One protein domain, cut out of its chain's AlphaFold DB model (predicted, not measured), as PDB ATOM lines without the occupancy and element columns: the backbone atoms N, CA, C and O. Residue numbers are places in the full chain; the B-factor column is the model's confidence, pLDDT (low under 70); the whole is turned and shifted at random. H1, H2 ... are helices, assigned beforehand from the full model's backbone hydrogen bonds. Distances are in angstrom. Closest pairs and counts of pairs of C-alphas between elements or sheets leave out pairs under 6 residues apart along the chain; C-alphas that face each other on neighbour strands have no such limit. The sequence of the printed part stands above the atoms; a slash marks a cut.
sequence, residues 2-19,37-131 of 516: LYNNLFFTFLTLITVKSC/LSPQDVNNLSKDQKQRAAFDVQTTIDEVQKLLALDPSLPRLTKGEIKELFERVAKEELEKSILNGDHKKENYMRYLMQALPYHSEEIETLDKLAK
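Overview. This is residues 2 to 19 and 37 to 131 of the 516 residues of the protein "CLUMA_CG011451, isoform A" of Clunio marinus (UniProt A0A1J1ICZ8). One long helix, H2, runs along the length of the body, and the helical hairpin of H3 and H4 packs across one side of it at large angles, with H1 crossing H3 at a steep tilt and also near H2. H3 is the core helix, touching the three others of this body, while residues 120 to 131, with the short helix H5, stick out as a free arm. The printed part has 113 residues with five named helices, H1 to H5 in chain order, and no named strand, and its class is all helix. The whole is compact, with a radius of gyration of the C-alphas of 15.4 A and spans of 47 by 43 by 27 A.

Along the chain. H2, the longest helix, covers residues 47 to 70 and measures 35.0 A from C-alpha 47 at (-34.079, 35.923, -17.550) to C-alpha 70 at (-26.981, 45.772, 15.241). H3 covers residues 79 to 99, 30.3 A, and H4 covers residues 103 to 115, 18.2 A. H1 covers residues 2 to 18, 24.5 A, beginning at C-alpha 2 (-12.136, 48.573, 9.743). H5 covers residues 123 to 131, 11.8 A, ending at C-alpha 131 (-22.134, 66.694, -23.391).

Arrangement. H3 is the hub, touching H1, H2 and H4. H2 touches H3 with residues 61 to 65 alone, at a steep tilt of 56 degrees, opposite ways; their closest C-alphas, of Ile 61 and Ile 82, are 6.6 A apart. H2 touches H4 with residues 49 to 57 alone, about perpendicular at 76 degrees; the closest C-alphas, of Ala 54 and Ala 115, are 4.9 A apart. H3 and H4 form a helical hairpin, at a shallow tilt of 27 degrees, opposite ways, with the C-alphas of Ser 97 and Glu 106 closest at 5.2 A. H1 touches H3 with residues 7 to 11 alone, at a steep tilt of 62 degrees, the same way; the C-alphas of Leu 11 and Val 89 are closest at 7.2 A. Helix packing is mostly crossed: of these four pairs, 1 is at a shallow tilt. H1 and H4 are close but not clearly touching, with the C-alphas of Ser 18 and Lys 105 closest at 7.5 A. H1 and H2 are near each other, and H5 touches no helix. In H1, H2, H3, H4 and H5 every O i to N i+4 pair is within hydrogen-bond range.

Size, cuts and confidence. The two C-alphas farthest apart, those of Ser 38 and Pro 72, are 47.6 A apart. Residues 20 to 36 are not printed, and C-alphas 19 and 37 are 27.1 A apart across this cut, which lies in the link from H1 to H2. Of the links printed whole, H3 to H4 is tight, and H2 to H3 and H4 to H5 are short. The mean pLDDT of the printed part is 74.6, and residues 2 to 19, 37 to 45 and 118 to 131 are under 70.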
ATOM      1  N   LEU A   2     -10.689  48.888   9.657       44.53
ATOM      2  CA  LEU A   2     -12.136  48.573   9.743       44.53
ATOM      3  C   LEU A   2     -12.778  48.200   8.391       44.53
ATOM      4  O   LEU A   2     -13.445  47.174   8.308       44.53
ATOM      5  N   TYR A   3     -12.496  48.958   7.325       48.94
ATOM      6  CA  TYR A   3     -12.939  48.620   5.962       48.94
ATOM      7  C   TYR A   3     -12.473  47.234   5.496       48.94
ATOM      8  O   TYR A   3     -13.238  46.538   4.843       48.94
ATOM      9  N   ASN A   4     -11.268  46.792   5.871       51.22
ATOM     10  CA  ASN A   4     -10.755  45.477   5.482       51.22
ATOM     11  C   ASN A   4     -11.521  44.358   6.199       51.22
ATOM     12  O   ASN A   4     -11.849  43.365   5.565       51.22
ATOM     13  N   ASN A   5     -11.860  44.518   7.485       54.47
ATOM     14  CA  ASN A   5     -12.699  43.538   8.189       54.47
ATOM     15  C   ASN A   5     -14.105  43.458   7.580       54.47
ATOM     16  O   ASN A   5     -14.598  42.357   7.351       54.47
ATOM     17  N   LEU A   6     -14.720  44.600   7.248       60.62
ATOM     18  CA  LEU A   6     -16.033  44.608   6.596       60.62
ATOM     19  C   LEU A   6     -15.965  43.976   5.191       60.62
ATOM     20  O   LEU A   6     -16.810  43.152   4.846       60.62
ATOM     21  N   PHE A   7     -14.917  44.277   4.421       60.31
ATOM     22  CA  PHE A   7     -14.634  43.646   3.131       60.31
ATOM     23  C   PHE A   7     -14.477  42.123   3.261       60.31
ATOM     24  O   PHE A   7     -15.098  41.380   2.506       60.31
ATOM     25  N   PHE A   8     -13.742  41.642   4.271       59.03
ATOM     26  CA  PHE A   8     -13.639  40.211   4.569       59.03
ATOM     27  C   PHE A   8     -14.991  39.587   4.945       59.03
ATOM     28  O   PHE A   8     -15.261  38.474   4.501       59.03
ATOM     29  N   THR A   9     -15.867  40.277   5.688       63.12
ATOM     30  CA  THR A   9     -17.219  39.752   5.984       63.12
ATOM     31  C   THR A   9     -18.141  39.720   4.764       63.12
ATOM     32  O   THR A   9     -18.908  38.776   4.612       63.12
ATOM     33  N   PHE A  10     -18.039  40.690   3.848       63.88
ATOM     34  CA  PHE A  10     -18.731  40.628   2.554       63.88
ATOM     35  C   PHE A  10     -18.231  39.454   1.714       63.88
ATOM     36  O   PHE A  10     -19.025  38.681   1.178       63.88
ATOM     37  N   LEU A  11     -16.908  39.303   1.638       62.16
ATOM     38  CA  LEU A  11     -16.253  38.243   0.887       62.16
ATOM     39  C   LEU A  11     -16.644  36.857   1.420       62.16
ATOM     40  O   LEU A  11     -16.963  35.970   0.626       62.16
ATOM     41  N   THR A  12     -16.692  36.660   2.744       62.62
ATOM     42  CA  THR A  12     -17.158  35.394   3.331       62.62
ATOM     43  C   THR A  12     -18.651  35.167   3.112       62.62
ATOM     44  O   THR A  12     -19.025  34.052   2.766       62.62
ATOM     45  N   LEU A  13     -19.512  36.183   3.217       60.81
ATOM     46  CA  LEU A  13     -20.954  36.011   2.987       60.81
ATOM     47  C   LEU A  13     -21.266  35.603   1.532       60.81
ATOM     48  O   LEU A  13     -22.043  34.674   1.292       60.81
ATOM     49  N   ILE A  14     -20.610  36.254   0.563       62.72
ATOM     50  CA  ILE A  14     -20.743  35.964  -0.873       62.72
ATOM     51  C   ILE A  14     -20.177  34.574  -1.201       62.72
ATOM     52  O   ILE A  14     -20.827  33.787  -1.891       62.72
ATOM     53  N   THR A  15     -18.995  34.229  -0.677       56.19
ATOM     54  CA  THR A  15     -18.395  32.905  -0.924       56.19
ATOM     55  C   THR A  15     -19.156  31.771  -0.237       56.19
ATOM     56  O   THR A  15     -19.317  30.721  -0.852       56.19
ATOM     57  N   VAL A  16     -19.709  31.967   0.966       55.03
ATOM     58  CA  VAL A  16     -20.528  30.954   1.662       55.03
ATOM     59  C   VAL A  16     -21.831  30.669   0.910       55.03
ATOM     60  O   VAL A  16     -22.145  29.497   0.697       55.03
ATOM     61  N   LYS A  17     -22.542  31.696   0.413       54.69
ATOM     62  CA  LYS A  17     -23.708  31.496  -0.476       54.69
ATOM     63  C   LYS A  17     -23.335  30.782  -1.788       54.69
ATOM     64  O   LYS A  17     -24.174  30.090  -2.356       54.69
ATOM     65  N   SER A  18     -22.079  30.883  -2.232       47.22
ATOM     66  CA  SER A  18     -21.567  30.227  -3.444       47.22
ATOM     67  C   SER A  18     -21.031  28.796  -3.241       47.22
ATOM     68  O   SER A  18     -20.781  28.120  -4.240       47.22
ATOM     69  N   CYS A  19     -20.814  28.317  -2.007       33.25
ATOM     70  CA  CYS A  19     -20.018  27.101  -1.738       33.25
ATOM     71  C   CYS A  19     -20.837  25.831  -1.405       33.25
ATOM     72  O   CYS A  19     -20.280  24.798  -1.033       33.25
ATOM     73  N   LEU A  37     -14.461  37.433 -26.655       40.59
ATOM     74  CA  LEU A  37     -15.907  37.281 -26.547       40.59
ATOM     75  C   LEU A  37     -16.575  38.149 -27.615       40.59
ATOM     76  O   LEU A  37     -16.425  39.373 -27.620       40.59
ATOM     77  N   SER A  38     -17.366  37.517 -28.481       37.97
ATOM     78  CA  SER A  38     -18.254  38.244 -29.382       37.97
ATOM     79  C   SER A  38     -19.238  39.083 -28.552       37.97
ATOM     80  O   SER A  38     -19.746  38.581 -27.544       37.97
ATOM     81  N   PRO A  39     -19.620  40.305 -28.979       46.16
ATOM     82  CA  PRO A  39     -20.665  41.098 -28.320       46.16
ATOM     83  C   PRO A  39     -22.004  40.357 -28.118       46.16
ATOM     84  O   PRO A  39     -22.835  40.774 -27.311       46.16
ATOM     85  N   GLN A  40     -22.221  39.253 -28.841       42.47
ATOM     86  CA  GLN A  40     -23.397  38.389 -28.719       42.47
ATOM     87  C   GLN A  40     -23.307  37.397 -27.541       42.47
ATOM     88  O   GLN A  40     -24.334  37.104 -26.927       42.47
ATOM     89  N   ASP A  41     -22.108  36.959 -27.141       52.09
ATOM     90  CA  ASP A  41     -21.914  36.089 -25.966       52.09
ATOM     91  C   ASP A  41     -22.154  36.836 -24.644       52.09
ATOM     92  O   ASP A  41     -22.507  36.238 -23.627       52.09
ATOM     93  N   VAL A  42     -22.055  38.169 -24.676       49.22
ATOM     94  CA  VAL A  42     -22.284  39.075 -23.535       49.22
ATOM     95  C   VAL A  42     -23.765  39.130 -23.108       49.22
ATOM     96  O   VAL A  42     -24.081  39.659 -22.045       49.22
ATOM     97  N   ASN A  43     -24.697  38.582 -23.903       55.50
ATOM     98  CA  ASN A  43     -26.143  38.704 -23.662       55.50
ATOM     99  C   ASN A  43     -26.913  37.391 -23.442       55.50
ATOM    100  O   ASN A  43     -28.087  37.452 -23.059       55.50
ATOM    101  N   ASN A  44     -26.276  36.222 -23.569       55.78
ATOM    102  CA  ASN A  44     -26.904  34.898 -23.392       55.78
ATOM    103  C   ASN A  44     -27.149  34.509 -21.913       55.78
ATOM    104  O   ASN A  44     -26.996  33.359 -21.510       55.78
ATOM    105  N   LEU A  45     -27.557  35.479 -21.093       60.81
ATOM    106  CA  LEU A  45     -27.890  35.317 -19.679       60.81
ATOM    107  C   LEU A  45     -29.406  35.100 -19.531       60.81
ATOM    108  O   LEU A  45     -30.190  35.983 -19.909       60.81
ATOM    109  N   SER A  46     -29.823  33.957 -18.968       75.44
ATOM    110  CA  SER A  46     -31.244  33.619 -18.782       75.44
ATOM    111  C   SER A  46     -31.976  34.666 -17.933       75.44
ATOM    112  O   SER A  46     -31.423  35.198 -16.965       75.44
ATOM    113  N   LYS A  47     -33.240  34.952 -18.275       77.38
ATOM    114  CA  LYS A  47     -34.079  35.923 -17.550       77.38
ATOM    115  C   LYS A  47     -34.236  35.540 -16.077       77.38
ATOM    116  O   LYS A  47     -34.098  36.400 -15.214       77.38
ATOM    117  N   ASP A  48     -34.422  34.254 -15.803       81.50
ATOM    118  CA  ASP A  48     -34.644  33.738 -14.450       81.50
ATOM    119  C   ASP A  48     -33.378  33.872 -13.587       81.50
ATOM    120  O   ASP A  48     -33.445  34.210 -12.408       81.50
ATOM    121  N   GLN A  49     -32.199  33.680 -14.189       80.88
ATOM    122  CA  GLN A  49     -30.907  33.845 -13.512       80.88
ATOM    123  C   GLN A  49     -30.604  35.319 -13.216       80.88
ATOM    124  O   GLN A  49     -30.129  35.629 -12.127       80.88
ATOM    125  N   LYS A  50     -30.951  36.236 -14.132       79.56
ATOM    126  CA  LYS A  50     -30.896  37.692 -13.898       79.56
ATOM    127  C   LYS A  50     -31.816  38.123 -12.751       79.56
ATOM    128  O   LYS A  50     -31.389  38.868 -11.874       79.56
ATOM    129  N   GLN A  51     -33.062  37.642 -12.737       82.44
ATOM    130  CA  GLN A  51     -34.023  37.946 -11.670       82.44
ATOM    131  C   GLN A  51     -33.566  37.395 -10.318       82.44
ATOM    132  O   GLN A  51     -33.620  38.108  -9.316       82.44
ATOM    133  N   ARG A  52     -33.050  36.160 -10.294       85.25
ATOM    134  CA  ARG A  52     -32.475  35.559  -9.090       85.25
ATOM    135  C   ARG A  52     -31.268  36.345  -8.580       85.25
ATOM    136  O   ARG A  52     -31.241  36.681  -7.407       85.25
ATOM    137  N   ALA A  53     -30.340  36.732  -9.456       85.94
ATOM    138  CA  ALA A  53     -29.205  37.571  -9.077       85.94
ATOM    139  C   ALA A  53     -29.642  38.938  -8.521       85.94
ATOM    140  O   ALA A  53     -29.098  39.381  -7.516       85.94
ATOM    141  N   ALA A  54     -30.663  39.583  -9.097       85.88
ATOM    142  CA  ALA A  54     -31.216  40.831  -8.556       85.88
ATOM    143  C   ALA A  54     -31.837  40.649  -7.158       85.88
ATOM    144  O   ALA A  54     -31.661  41.502  -6.284       85.88
ATOM    145  N   PHE A  55     -32.514  39.523  -6.924       89.69
ATOM    146  CA  PHE A  55     -33.025  39.155  -5.604       89.69
ATOM    147  C   PHE A  55     -31.894  38.858  -4.606       89.69
ATOM    148  O   PHE A  55     -31.933  39.347  -3.476       89.69
ATOM    149  N   ASP A  56     -30.859  38.123  -5.020       87.69
ATOM    150  CA  ASP A  56     -29.698  37.780  -4.192       87.69
ATOM    151  C   ASP A  56     -28.891  39.038  -3.805       87.69
ATOM    152  O   ASP A  56     -28.485  39.177  -2.647       87.69
ATOM    153  N   VAL A  57     -28.735  39.999  -4.731       88.31
ATOM    154  CA  VAL A  57     -28.178  41.344  -4.472       88.31
ATOM    155  C   VAL A  57     -28.992  42.065  -3.400       88.31
ATOM    156  O   VAL A  57     -28.439  42.459  -2.374       88.31
ATOM    157  N   GLN A  58     -30.301  42.231  -3.611       89.94
ATOM    158  CA  GLN A  58     -31.154  42.994  -2.695       89.94
ATOM    159  C   GLN A  58     -31.212  42.345  -1.303       89.94
ATOM    160  O   GLN A  58     -31.053  43.040  -0.302       89.94
ATOM    161  N   THR A  59     -31.326  41.016  -1.239       91.56
ATOM    162  CA  THR A  59     -31.292  40.249   0.018       91.56
ATOM    163  C   THR A  59     -29.969  40.442   0.759       91.56
ATOM    164  O   THR A  59     -29.962  40.647   1.969       91.56
ATOM    165  N   THR A  60     -28.839  40.429   0.044       89.31
ATOM    166  CA  THR A  60     -27.512  40.632   0.651       89.31
ATOM    167  C   THR A  60     -27.329  42.062   1.164       89.31
ATOM    168  O   THR A  60     -26.767  42.264   2.239       89.31
ATOM    169  N   ILE A  61     -27.848  43.061   0.443       89.88
ATOM    170  CA  ILE A  61     -27.866  44.457   0.903       89.88
ATOM    171  C   ILE A  61     -28.665  44.578   2.210       89.88
ATOM    172  O   ILE A  61     -28.184  45.195   3.159       89.88
ATOM    173  N   ASP A  62     -29.842  43.958   2.284       90.69
ATOM    174  CA  ASP A  62     -30.727  44.047   3.449       90.69
ATOM    175  C   ASP A  62     -30.168  43.273   4.664       90.69
ATOM    176  O   ASP A  62     -30.247  43.746   5.801       90.69
ATOM    177  N   GLU A  63     -29.513  42.125   4.434       90.62
ATOM    178  CA  GLU A  63     -28.732  41.396   5.449       90.62
ATOM    179  C   GLU A  63     -27.601  42.265   6.025       90.62
ATOM    180  O   GLU A  63     -27.457  42.360   7.248       90.62
ATOM    181  N   VAL A  64     -26.829  42.951   5.175       89.19
ATOM    182  CA  VAL A  64     -25.751  43.849   5.622       89.19
ATOM    183  C   VAL A  64     -26.309  45.053   6.377       89.19
ATOM    184  O   VAL A  64     -25.786  45.398   7.435       89.19
ATOM    185  N   GLN A  65     -27.391  45.673   5.896       88.50
ATOM    186  CA  GLN A  65     -28.039  46.781   6.607       88.50
ATOM    187  C   GLN A  65     -28.511  46.366   8.003       88.50
ATOM    188  O   GLN A  65     -28.355  47.132   8.954       88.50
ATOM    189  N   LYS A  66     -29.016  45.136   8.153       90.38
ATOM    190  CA  LYS A  66     -29.371  44.566   9.455       90.38
ATOM    191  C   LYS A  66     -28.148  44.399  10.365       90.38
ATOM    192  O   LYS A  66     -28.238  44.752  11.536       90.38
ATOM    193  N   LEU A  67     -27.014  43.914   9.852       89.00
ATOM    194  CA  LEU A  67     -25.768  43.797  10.628       89.00
ATOM    195  C   LEU A  67     -25.234  45.171  11.073       89.00
ATOM    196  O   LEU A  67     -24.946  45.368  12.251       89.00
ATOM    197  N   LEU A  68     -25.198  46.153  10.167       87.12
ATOM    198  CA  LEU A  68     -24.773  47.528  10.473       87.12
ATOM    199  C   LEU A  68     -25.725  48.264  11.437       87.12
ATOM    200  O   LEU A  68     -25.317  49.219  12.097       87.12
ATOM    201  N   ALA A  69     -26.988  47.837  11.531       86.75
ATOM    202  CA  ALA A  69     -27.943  48.346  12.514       86.75
ATOM    203  C   ALA A  69     -27.781  47.706  13.907       86.75
ATOM    204  O   ALA A  69     -28.145  48.335  14.901       86.75
ATOM    205  N   LEU A  70     -27.249  46.480  13.984       90.25
ATOM    206  CA  LEU A  70     -26.981  45.772  15.241       90.25
ATOM    207  C   LEU A  70     -25.681  46.247  15.904       90.25
ATOM    208  O   LEU A  70     -25.670  46.463  17.115       90.25
ATOM    209  N   ASP A  71     -24.621  46.459  15.118       86.50
ATOM    210  CA  ASP A  71     -23.279  46.776  15.620       86.50
ATOM    211  C   ASP A  71     -22.920  48.268  15.437       86.50
ATOM    212  O   ASP A  71     -22.410  48.667  14.387       86.50
ATOM    213  N   PRO A  72     -23.091  49.131  16.464       84.31
ATOM    214  CA  PRO A  72     -22.794  50.566  16.364       84.31
ATOM    215  C   PRO A  72     -21.292  50.898  16.264       84.31
ATOM    216  O   PRO A  72     -20.938  52.071  16.156       84.31
ATOM    217  N   SER A  73     -20.413  49.893  16.336       86.06
ATOM    218  CA  SER A  73     -18.961  50.004  16.149       86.06
ATOM    219  C   SER A  73     -18.528  49.909  14.681       86.06
ATOM    220  O   SER A  73     -17.399  50.287  14.355       86.06
ATOM    221  N   LEU A  74     -19.396  49.410  13.794       82.25
ATOM    222  CA  LEU A  74     -19.139  49.342  12.360       82.25
ATOM    223  C   LEU A  74     -19.404  50.705  11.693       82.25
ATOM    224  O   LEU A  74     -20.257  51.472  12.152       82.25
ATOM    225  N   PRO A  75     -18.690  51.041  10.600       83.69
ATOM    226  CA  PRO A  75     -18.996  52.239   9.828       83.69
ATOM    227  C   PRO A  75     -20.428  52.153   9.282       83.69
ATOM    228  O   PRO A  75     -20.834  51.137   8.721       83.69
ATOM    229  N   ARG A  76     -21.201  53.232   9.434       83.12
ATOM    230  CA  ARG A  76     -22.581  53.307   8.937       83.12
ATOM    231  C   ARG A  76     -22.590  53.567   7.435       83.12
ATOM    232  O   ARG A  76     -22.659  54.721   7.026       83.12
ATOM    233  N   LEU A  77     -22.534  52.506   6.636       85.25
ATOM    234  CA  LEU A  77     -22.724  52.616   5.192       85.25
ATOM    235  C   LEU A  77     -24.208  52.788   4.845       85.25
ATOM    236  O   LEU A  77     -25.089  52.100   5.368       85.25
ATOM    237  N   THR A  78     -24.472  53.688   3.909       85.88
ATOM    238  CA  THR A  78     -25.756  53.855   3.230       85.88
ATOM    239  C   THR A  78     -26.015  52.713   2.241       85.88
ATOM    240  O   THR A  78     -25.109  51.979   1.842       85.88
ATOM    241  N   LYS A  79     -27.267  52.579   1.771       85.94
ATOM    242  CA  LYS A  79     -27.631  51.576   0.750       85.94
ATOM    243  C   LYS A  79     -26.798  51.709  -0.538       85.94
ATOM    244  O   LYS A  79     -26.535  50.703  -1.186       85.94
ATOM    245  N   GLY A  80     -26.389  52.932  -0.891       85.62
ATOM    246  CA  GLY A  80     -25.545  53.210  -2.056       85.62
ATOM    247  C   GLY A  80     -24.120  52.685  -1.883       85.62
ATOM    248  O   GLY A  80     -23.669  51.890  -2.698       85.62
ATOM    249  N   GLU A  81     -23.453  53.043  -0.784       86.88
ATOM    250  CA  GLU A  81     -22.071  52.616  -0.495       86.88
ATOM    251  C   GLU A  81     -21.956  51.087  -0.339       86.88
ATOM    252  O   GLU A  81     -21.001  50.477  -0.814       86.88
ATOM    253  N   ILE A  82     -22.963  50.437   0.264       87.00
ATOM    254  CA  ILE A  82     -23.065  48.965   0.324       87.00
ATOM    255  C   ILE A  82     -23.080  48.364  -1.087       87.00
ATOM    256  O   ILE A  82     -22.413  47.362  -1.348       87.00
ATOM    257  N   LYS A  83     -23.845  48.967  -2.001       88.19
ATOM    258  CA  LYS A  83     -24.029  48.483  -3.371       88.19
ATOM    259  C   LYS A  83     -22.790  48.737  -4.241       88.19
ATOM    260  O   LYS A  83     -22.460  47.894  -5.071       88.19
ATOM    261  N   GLU A  84     -22.071  49.832  -4.003       87.50
ATOM    262  CA  GLU A  84     -20.764  50.126  -4.608       87.50
ATOM    263  C   GLU A  84     -19.688  49.126  -4.146       87.50
ATOM    264  O   GLU A  84     -18.976  48.552  -4.973       87.50
ATOM    265  N   LEU A  85     -19.605  48.840  -2.836       88.75
ATOM    266  CA  LEU A  85     -18.724  47.786  -2.317       88.75
ATOM    267  C   LEU A  85     -19.064  46.421  -2.919       88.75
ATOM    268  O   LEU A  85     -18.157  45.686  -3.304       88.75
ATOM    269  N   PHE A  86     -20.351  46.092  -3.025       89.69
ATOM    270  CA  PHE A  86     -20.796  44.837  -3.620       89.69
ATOM    271  C   PHE A  86     -20.400  44.736  -5.106       89.69
ATOM    272  O   PHE A  86     -19.943  43.678  -5.532       89.69
ATOM    273  N   GLU A  87     -20.478  45.825  -5.883       88.94
ATOM    274  CA  GLU A  87     -19.966  45.857  -7.264       88.94
ATOM    275  C   GLU A  87     -18.446  45.637  -7.320       88.94
ATOM    276  O   GLU A  87     -17.971  44.825  -8.116       88.94
ATOM    277  N   ARG A  88     -17.679  46.314  -6.454       90.69
ATOM    278  CA  ARG A  88     -16.214  46.175  -6.393       90.69
ATOM    279  C   ARG A  88     -15.793  44.741  -6.045       90.69
ATOM    280  O   ARG A  88     -14.913  44.195  -6.704       90.69
ATOM    281  N   VAL A  89     -16.459  44.113  -5.071       90.25
ATOM    282  CA  VAL A  89     -16.228  42.702  -4.709       90.25
ATOM    283  C   VAL A  89     -16.642  41.764  -5.846       90.25
ATOM    284  O   VAL A  89     -15.902  40.833  -6.151       90.25
ATOM    285  N   ALA A  90     -17.776  42.005  -6.511       90.06
ATOM    286  CA  ALA A  90     -18.219  41.181  -7.639       90.06
ATOM    287  C   ALA A  90     -17.245  41.245  -8.832       90.06
ATOM    288  O   ALA A  90     -16.987  40.212  -9.449       90.06
ATOM    289  N   LYS A  91     -16.660  42.420  -9.116       89.62
ATOM    290  CA  LYS A  91     -15.596  42.597 -10.122       89.62
ATOM    291  C   LYS A  91     -14.329  41.812  -9.756       89.62
ATOM    292  O   LYS A  91     -13.862  41.007 -10.556       89.62
ATOM    293  N   GLU A  92     -13.823  41.968  -8.533       90.50
ATOM    294  CA  GLU A  92     -12.616  41.260  -8.074       90.50
ATOM    295  C   GLU A  92     -12.810  39.729  -8.041       90.50
ATOM    296  O   GLU A  92     -11.934  38.958  -8.439       90.50
ATOM    297  N   GLU A  93     -13.981  39.258  -7.604       90.69
ATOM    298  CA  GLU A  93     -14.306  37.830  -7.595       90.69
ATOM    299  C   GLU A  93     -14.575  37.267  -9.000       90.69
ATOM    300  O   GLU A  93     -14.297  36.085  -9.228       90.69
ATOM    301  N   LEU A  94     -15.046  38.089  -9.949       91.00
ATOM    302  CA  LEU A  94     -15.111  37.734 -11.367       91.00
ATOM    303  C   LEU A  94     -13.699  37.524 -11.928       91.00
ATOM    304  O   LEU A  94     -13.421  36.449 -12.457       91.00
ATOM    305  N   GLU A  95     -12.789  38.484 -11.750       91.00
ATOM    306  CA  GLU A  95     -11.393  38.379 -12.208       91.00
ATOM    307  C   GLU A  95     -10.690  37.140 -11.634       91.00
ATOM    308  O   GLU A  95     -10.105  36.350 -12.382       91.00
ATOM    309  N   LYS A  96     -10.830  36.889 -10.325       91.50
ATOM    310  CA  LYS A  96     -10.320  35.662  -9.686       91.50
ATOM    311  C   LYS A  96     -10.959  34.393 -10.245       91.50
ATOM    312  O   LYS A  96     -10.273  33.385 -10.380       91.50
ATOM    313  N   SER A  97     -12.261  34.398 -10.541       89.12
ATOM    314  CA  SER A  97     -12.936  33.219 -11.103       89.12
ATOM    315  C   SER A  97     -12.462  32.900 -12.523       89.12
ATOM    316  O   SER A  97     -12.252  31.727 -12.826       89.12
ATOM    317  N   ILE A  98     -12.190  33.927 -13.339       90.12
ATOM    318  CA  ILE A  98     -11.588  33.795 -14.672       90.12
ATOM    319  C   ILE A  98     -10.167  33.228 -14.548       90.12
ATOM    320  O   ILE A  98      -9.842  32.236 -15.195       90.12
ATOM    321  N   LEU A  99      -9.340  33.801 -13.664       90.81
ATOM    322  CA  LEU A  99      -7.960  33.354 -13.436       90.81
ATOM    323  C   LEU A  99      -7.883  31.911 -12.905       90.81
ATOM    324  O   LEU A  99      -6.972  31.166 -13.264       90.81
ATOM    325  N   ASN A 100      -8.861  31.497 -12.095       89.38
ATOM    326  CA  ASN A 100      -8.963  30.141 -11.554       89.38
ATOM    327  C   ASN A 100      -9.688  29.147 -12.487       89.38
ATOM    328  O   ASN A 100      -9.739  27.960 -12.162       89.38
ATOM    329  N   GLY A 101     -10.269  29.598 -13.606       89.06
ATOM    330  CA  GLY A 101     -11.056  28.763 -14.524       89.06
ATOM    331  C   GLY A 101     -12.402  28.269 -13.969       89.06
ATOM    332  O   GLY A 101     -12.948  27.280 -14.463       89.06
ATOM    333  N   ASP A 102     -12.957  28.917 -12.939       90.88
ATOM    334  CA  ASP A 102     -14.261  28.550 -12.370       90.88
ATOM    335  C   ASP A 102     -15.403  29.225 -13.137       90.88
ATOM    336  O   ASP A 102     -15.973  30.232 -12.711       90.88
ATOM    337  N   HIS A 103     -15.779  28.615 -14.260       86.62
ATOM    338  CA  HIS A 103     -16.867  29.096 -15.111       86.62
ATOM    339  C   HIS A 103     -18.235  29.171 -14.410       86.62
ATOM    340  O   HIS A 103     -19.119  29.894 -14.871       86.62
ATOM    341  N   LYS A 104     -18.473  28.435 -13.312       87.62
ATOM    342  CA  LYS A 104     -19.754  28.533 -12.585       87.62
ATOM    343  C   LYS A 104     -19.799  29.822 -11.776       87.62
ATOM    344  O   LYS A 104     -20.776  30.567 -11.871       87.62
ATOM    345  N   LYS A 105     -18.728  30.091 -11.028       87.62
ATOM    346  CA  LYS A 105     -18.564  31.326 -10.261       87.62
ATOM    347  C   LYS A 105     -18.452  32.543 -11.177       87.62
ATOM    348  O   LYS A 105     -19.114  33.538 -10.915       87.62
ATOM    349  N   GLU A 106     -17.720  32.431 -12.282       89.38
ATOM    350  CA  GLU A 106     -17.620  33.455 -13.329       89.38
ATOM    351  C   GLU A 106     -19.003  33.861 -13.847       89.38
ATOM    352  O   GLU A 106     -19.371  35.034 -13.801       89.38
ATOM    353  N   ASN A 107     -19.811  32.886 -14.272       87.88
ATOM    354  CA  ASN A 107     -21.168  33.156 -14.734       87.88
ATOM    355  C   ASN A 107     -22.037  33.763 -13.620       87.88
ATOM    356  O   ASN A 107     -22.759  34.722 -13.883       87.88
ATOM    357  N   TYR A 108     -21.936  33.279 -12.375       88.75
ATOM    358  CA  TYR A 108     -22.639  33.873 -11.229       88.75
ATOM    359  C   TYR A 108     -22.274  35.348 -11.000       88.75
ATOM    360  O   TYR A 108     -23.169  36.190 -10.913       88.75
ATOM    361  N   MET A 109     -20.983  35.690 -11.002       89.69
ATOM    362  CA  MET A 109     -20.527  37.076 -10.855       89.69
ATOM    363  C   MET A 109     -20.960  37.952 -12.042       89.69
ATOM    364  O   MET A 109     -21.345  39.101 -11.833       89.69
ATOM    365  N   ARG A 110     -21.017  37.408 -13.269       87.12
ATOM    366  CA  ARG A 110     -21.606  38.098 -14.435       87.12
ATOM    367  C   ARG A 110     -23.103  38.394 -14.248       87.12
ATOM    368  O   ARG A 110     -23.519  39.516 -14.532       87.12
ATOM    369  N   TYR A 111     -23.904  37.448 -13.733       86.56
ATOM    370  CA  TYR A 111     -25.321  37.714 -13.413       86.56
ATOM    371  C   TYR A 111     -25.459  38.810 -12.343       86.56
ATOM    372  O   TYR A 111     -26.295  39.700 -12.499       86.56
ATOM    373  N   LEU A 112     -24.630  38.783 -11.289       89.25
ATOM    374  CA  LEU A 112     -24.620  39.813 -10.242       89.25
ATOM    375  C   LEU A 112     -24.249  41.195 -10.798       89.25
ATOM    376  O   LEU A 112     -24.964  42.162 -10.541       89.25
ATOM    377  N   MET A 113     -23.184  41.295 -11.600       86.19
ATOM    378  CA  MET A 113     -22.761  42.558 -12.217       86.19
ATOM    379  C   MET A 113     -23.826  43.155 -13.139       86.19
ATOM    380  O   MET A 113     -23.984  44.370 -13.159       86.19
ATOM    381  N   GLN A 114     -24.587  42.329 -13.865       83.94
ATOM    382  CA  GLN A 114     -25.685  42.811 -14.708       83.94
ATOM    383  C   GLN A 114     -26.947  43.187 -13.909       83.94
ATOM    384  O   GLN A 114     -27.755  43.994 -14.370       83.94
ATOM    385  N   ALA A 115     -27.142  42.597 -12.726       83.44
ATOM    386  CA  ALA A 115     -28.265  42.894 -11.840       83.44
ATOM    387  C   ALA A 115     -28.060  44.164 -10.993       83.44
ATOM    388  O   ALA A 115     -29.028  44.735 -10.487       83.44
ATOM    389  N   LEU A 116     -26.815  44.621 -10.836       82.38
ATOM    390  CA  LEU A 116     -26.479  45.883 -10.187       82.38
ATOM    391  C   LEU A 116     -26.677  47.047 -11.173       82.38
ATOM    392  O   LEU A 116     -26.001  47.089 -12.198       82.38
ATOM    393  N   PRO A 117     -27.527  48.048 -10.872       70.62
ATOM    394  CA  PRO A 117     -27.474  49.315 -11.593       70.62
ATOM    395  C   PRO A 117     -26.066  49.914 -11.474       70.62
ATOM    396  O   PRO A 117     -25.650  50.224 -10.357       70.62
ATOM    397  N   TYR A 118     -25.350  50.057 -12.588       56.56
ATOM    398  CA  TYR A 118     -23.997  50.617 -12.626       56.56
ATOM    399  C   TYR A 118     -23.937  51.976 -11.915       56.56
ATOM    400  O   TYR A 118     -24.779  52.847 -12.155       56.56
ATOM    401  N   HIS A 119     -22.965  52.152 -11.017       51.50
ATOM    402  CA  HIS A 119     -22.782  53.410 -10.294       51.50
ATOM    403  C   HIS A 119     -22.020  54.419 -11.162       51.50
ATOM    404  O   HIS A 119     -21.149  54.067 -11.955       51.50
ATOM    405  N   SER A 120     -22.378  55.694 -11.039       46.78
ATOM    406  CA  SER A 120     -22.156  56.703 -12.076       46.78
ATOM    407  C   SER A 120     -20.761  57.338 -12.139       46.78
ATOM    408  O   SER A 120     -20.591  58.289 -12.892       46.78
ATOM    409  N   GLU A 121     -19.759  56.813 -11.431       51.16
ATOM    410  CA  GLU A 121     -18.359  57.283 -11.509       51.16
ATOM    411  C   GLU A 121     -17.823  57.220 -12.958       51.16
ATOM    412  O   GLU A 121     -17.206  58.162 -13.455       51.16
ATOM    413  N   GLU A 122     -18.133  56.133 -13.674       48.22
ATOM    414  CA  GLU A 122     -17.764  55.919 -15.084       48.22
ATOM    415  C   GLU A 122     -18.845  56.419 -16.061       48.22
ATOM    416  O   GLU A 122     -18.563  56.755 -17.209       48.22
ATOM    417  N   ILE A 123     -20.093  56.561 -15.598       52.19
ATOM    418  CA  ILE A 123     -21.131  57.223 -16.398       52.19
ATOM    419  C   ILE A 123     -20.792  58.706 -16.529       52.19
ATOM    420  O   ILE A 123     -20.935  59.240 -17.615       52.19
ATOM    421  N   GLU A 124     -20.265  59.370 -15.495       51.16
ATOM    422  CA  GLU A 124     -19.867  60.778 -15.568       51.16
ATOM    423  C   GLU A 124     -18.831  61.071 -16.661       51.16
ATOM    424  O   GLU A 124     -18.872  62.156 -17.241       51.16
ATOM    425  N   THR A 125     -17.902  60.157 -16.956       53.34
ATOM    426  CA  THR A 125     -16.906  60.361 -18.024       53.34
ATOM    427  C   THR A 125     -17.536  60.200 -19.409       53.34
ATOM    428  O   THR A 125     -17.281  61.025 -20.289       53.34
ATOM    429  N   LEU A 126     -18.443  59.232 -19.579       53.16
ATOM    430  CA  LEU A 126     -19.264  59.070 -20.786       53.16
ATOM    431  C   LEU A 126     -20.267  60.221 -20.976       53.16
ATOM    432  O   LEU A 126     -20.462  60.684 -22.096       53.16
ATOM    433  N   ASP A 127     -20.841  60.749 -19.895       52.75
ATOM    434  CA  ASP A 127     -21.753  61.896 -19.906       52.75
ATOM    435  C   ASP A 127     -20.999  63.191 -20.235       52.75
ATOM    436  O   ASP A 127     -21.521  64.044 -20.948       52.75
ATOM    437  N   LYS A 128     -19.754  63.348 -19.757       54.72
ATOM    438  CA  LYS A 128     -18.861  64.449 -20.163       54.72
ATOM    439  C   LYS A 128     -18.533  64.341 -21.657       54.72
ATOM    440  O   LYS A 128     -18.656  65.336 -22.368       54.72
ATOM    441  N   LEU A 129     -18.234  63.139 -22.158       45.97
ATOM    442  CA  LEU A 129     -18.012  62.882 -23.587       45.97
ATOM    443  C   LEU A 129     -19.268  63.180 -24.438       45.97
ATOM    444  O   LEU A 129     -19.173  63.840 -25.473       45.97
ATOM    445  N   ALA A 130     -20.455  62.782 -23.972       50.00
ATOM    446  CA  ALA A 130     -21.732  63.039 -24.641       50.00
ATOM    447  C   ALA A 130     -22.140  64.524 -24.609       50.00
ATOM    448  O   ALA A 130     -22.640  65.048 -25.606       50.00
ATOM    449  N   LYS A 131     -21.877  65.242 -23.509       53.62
ATOM    450  CA  LYS A 131     -22.134  66.694 -23.391       53.62
ATOM    451  C   LYS A 131     -21.222  67.519 -24.303       53.62
ATOM    452  O   LYS A 131     -21.670  68.530 -24.842       53.62
TER     453      LYS A 131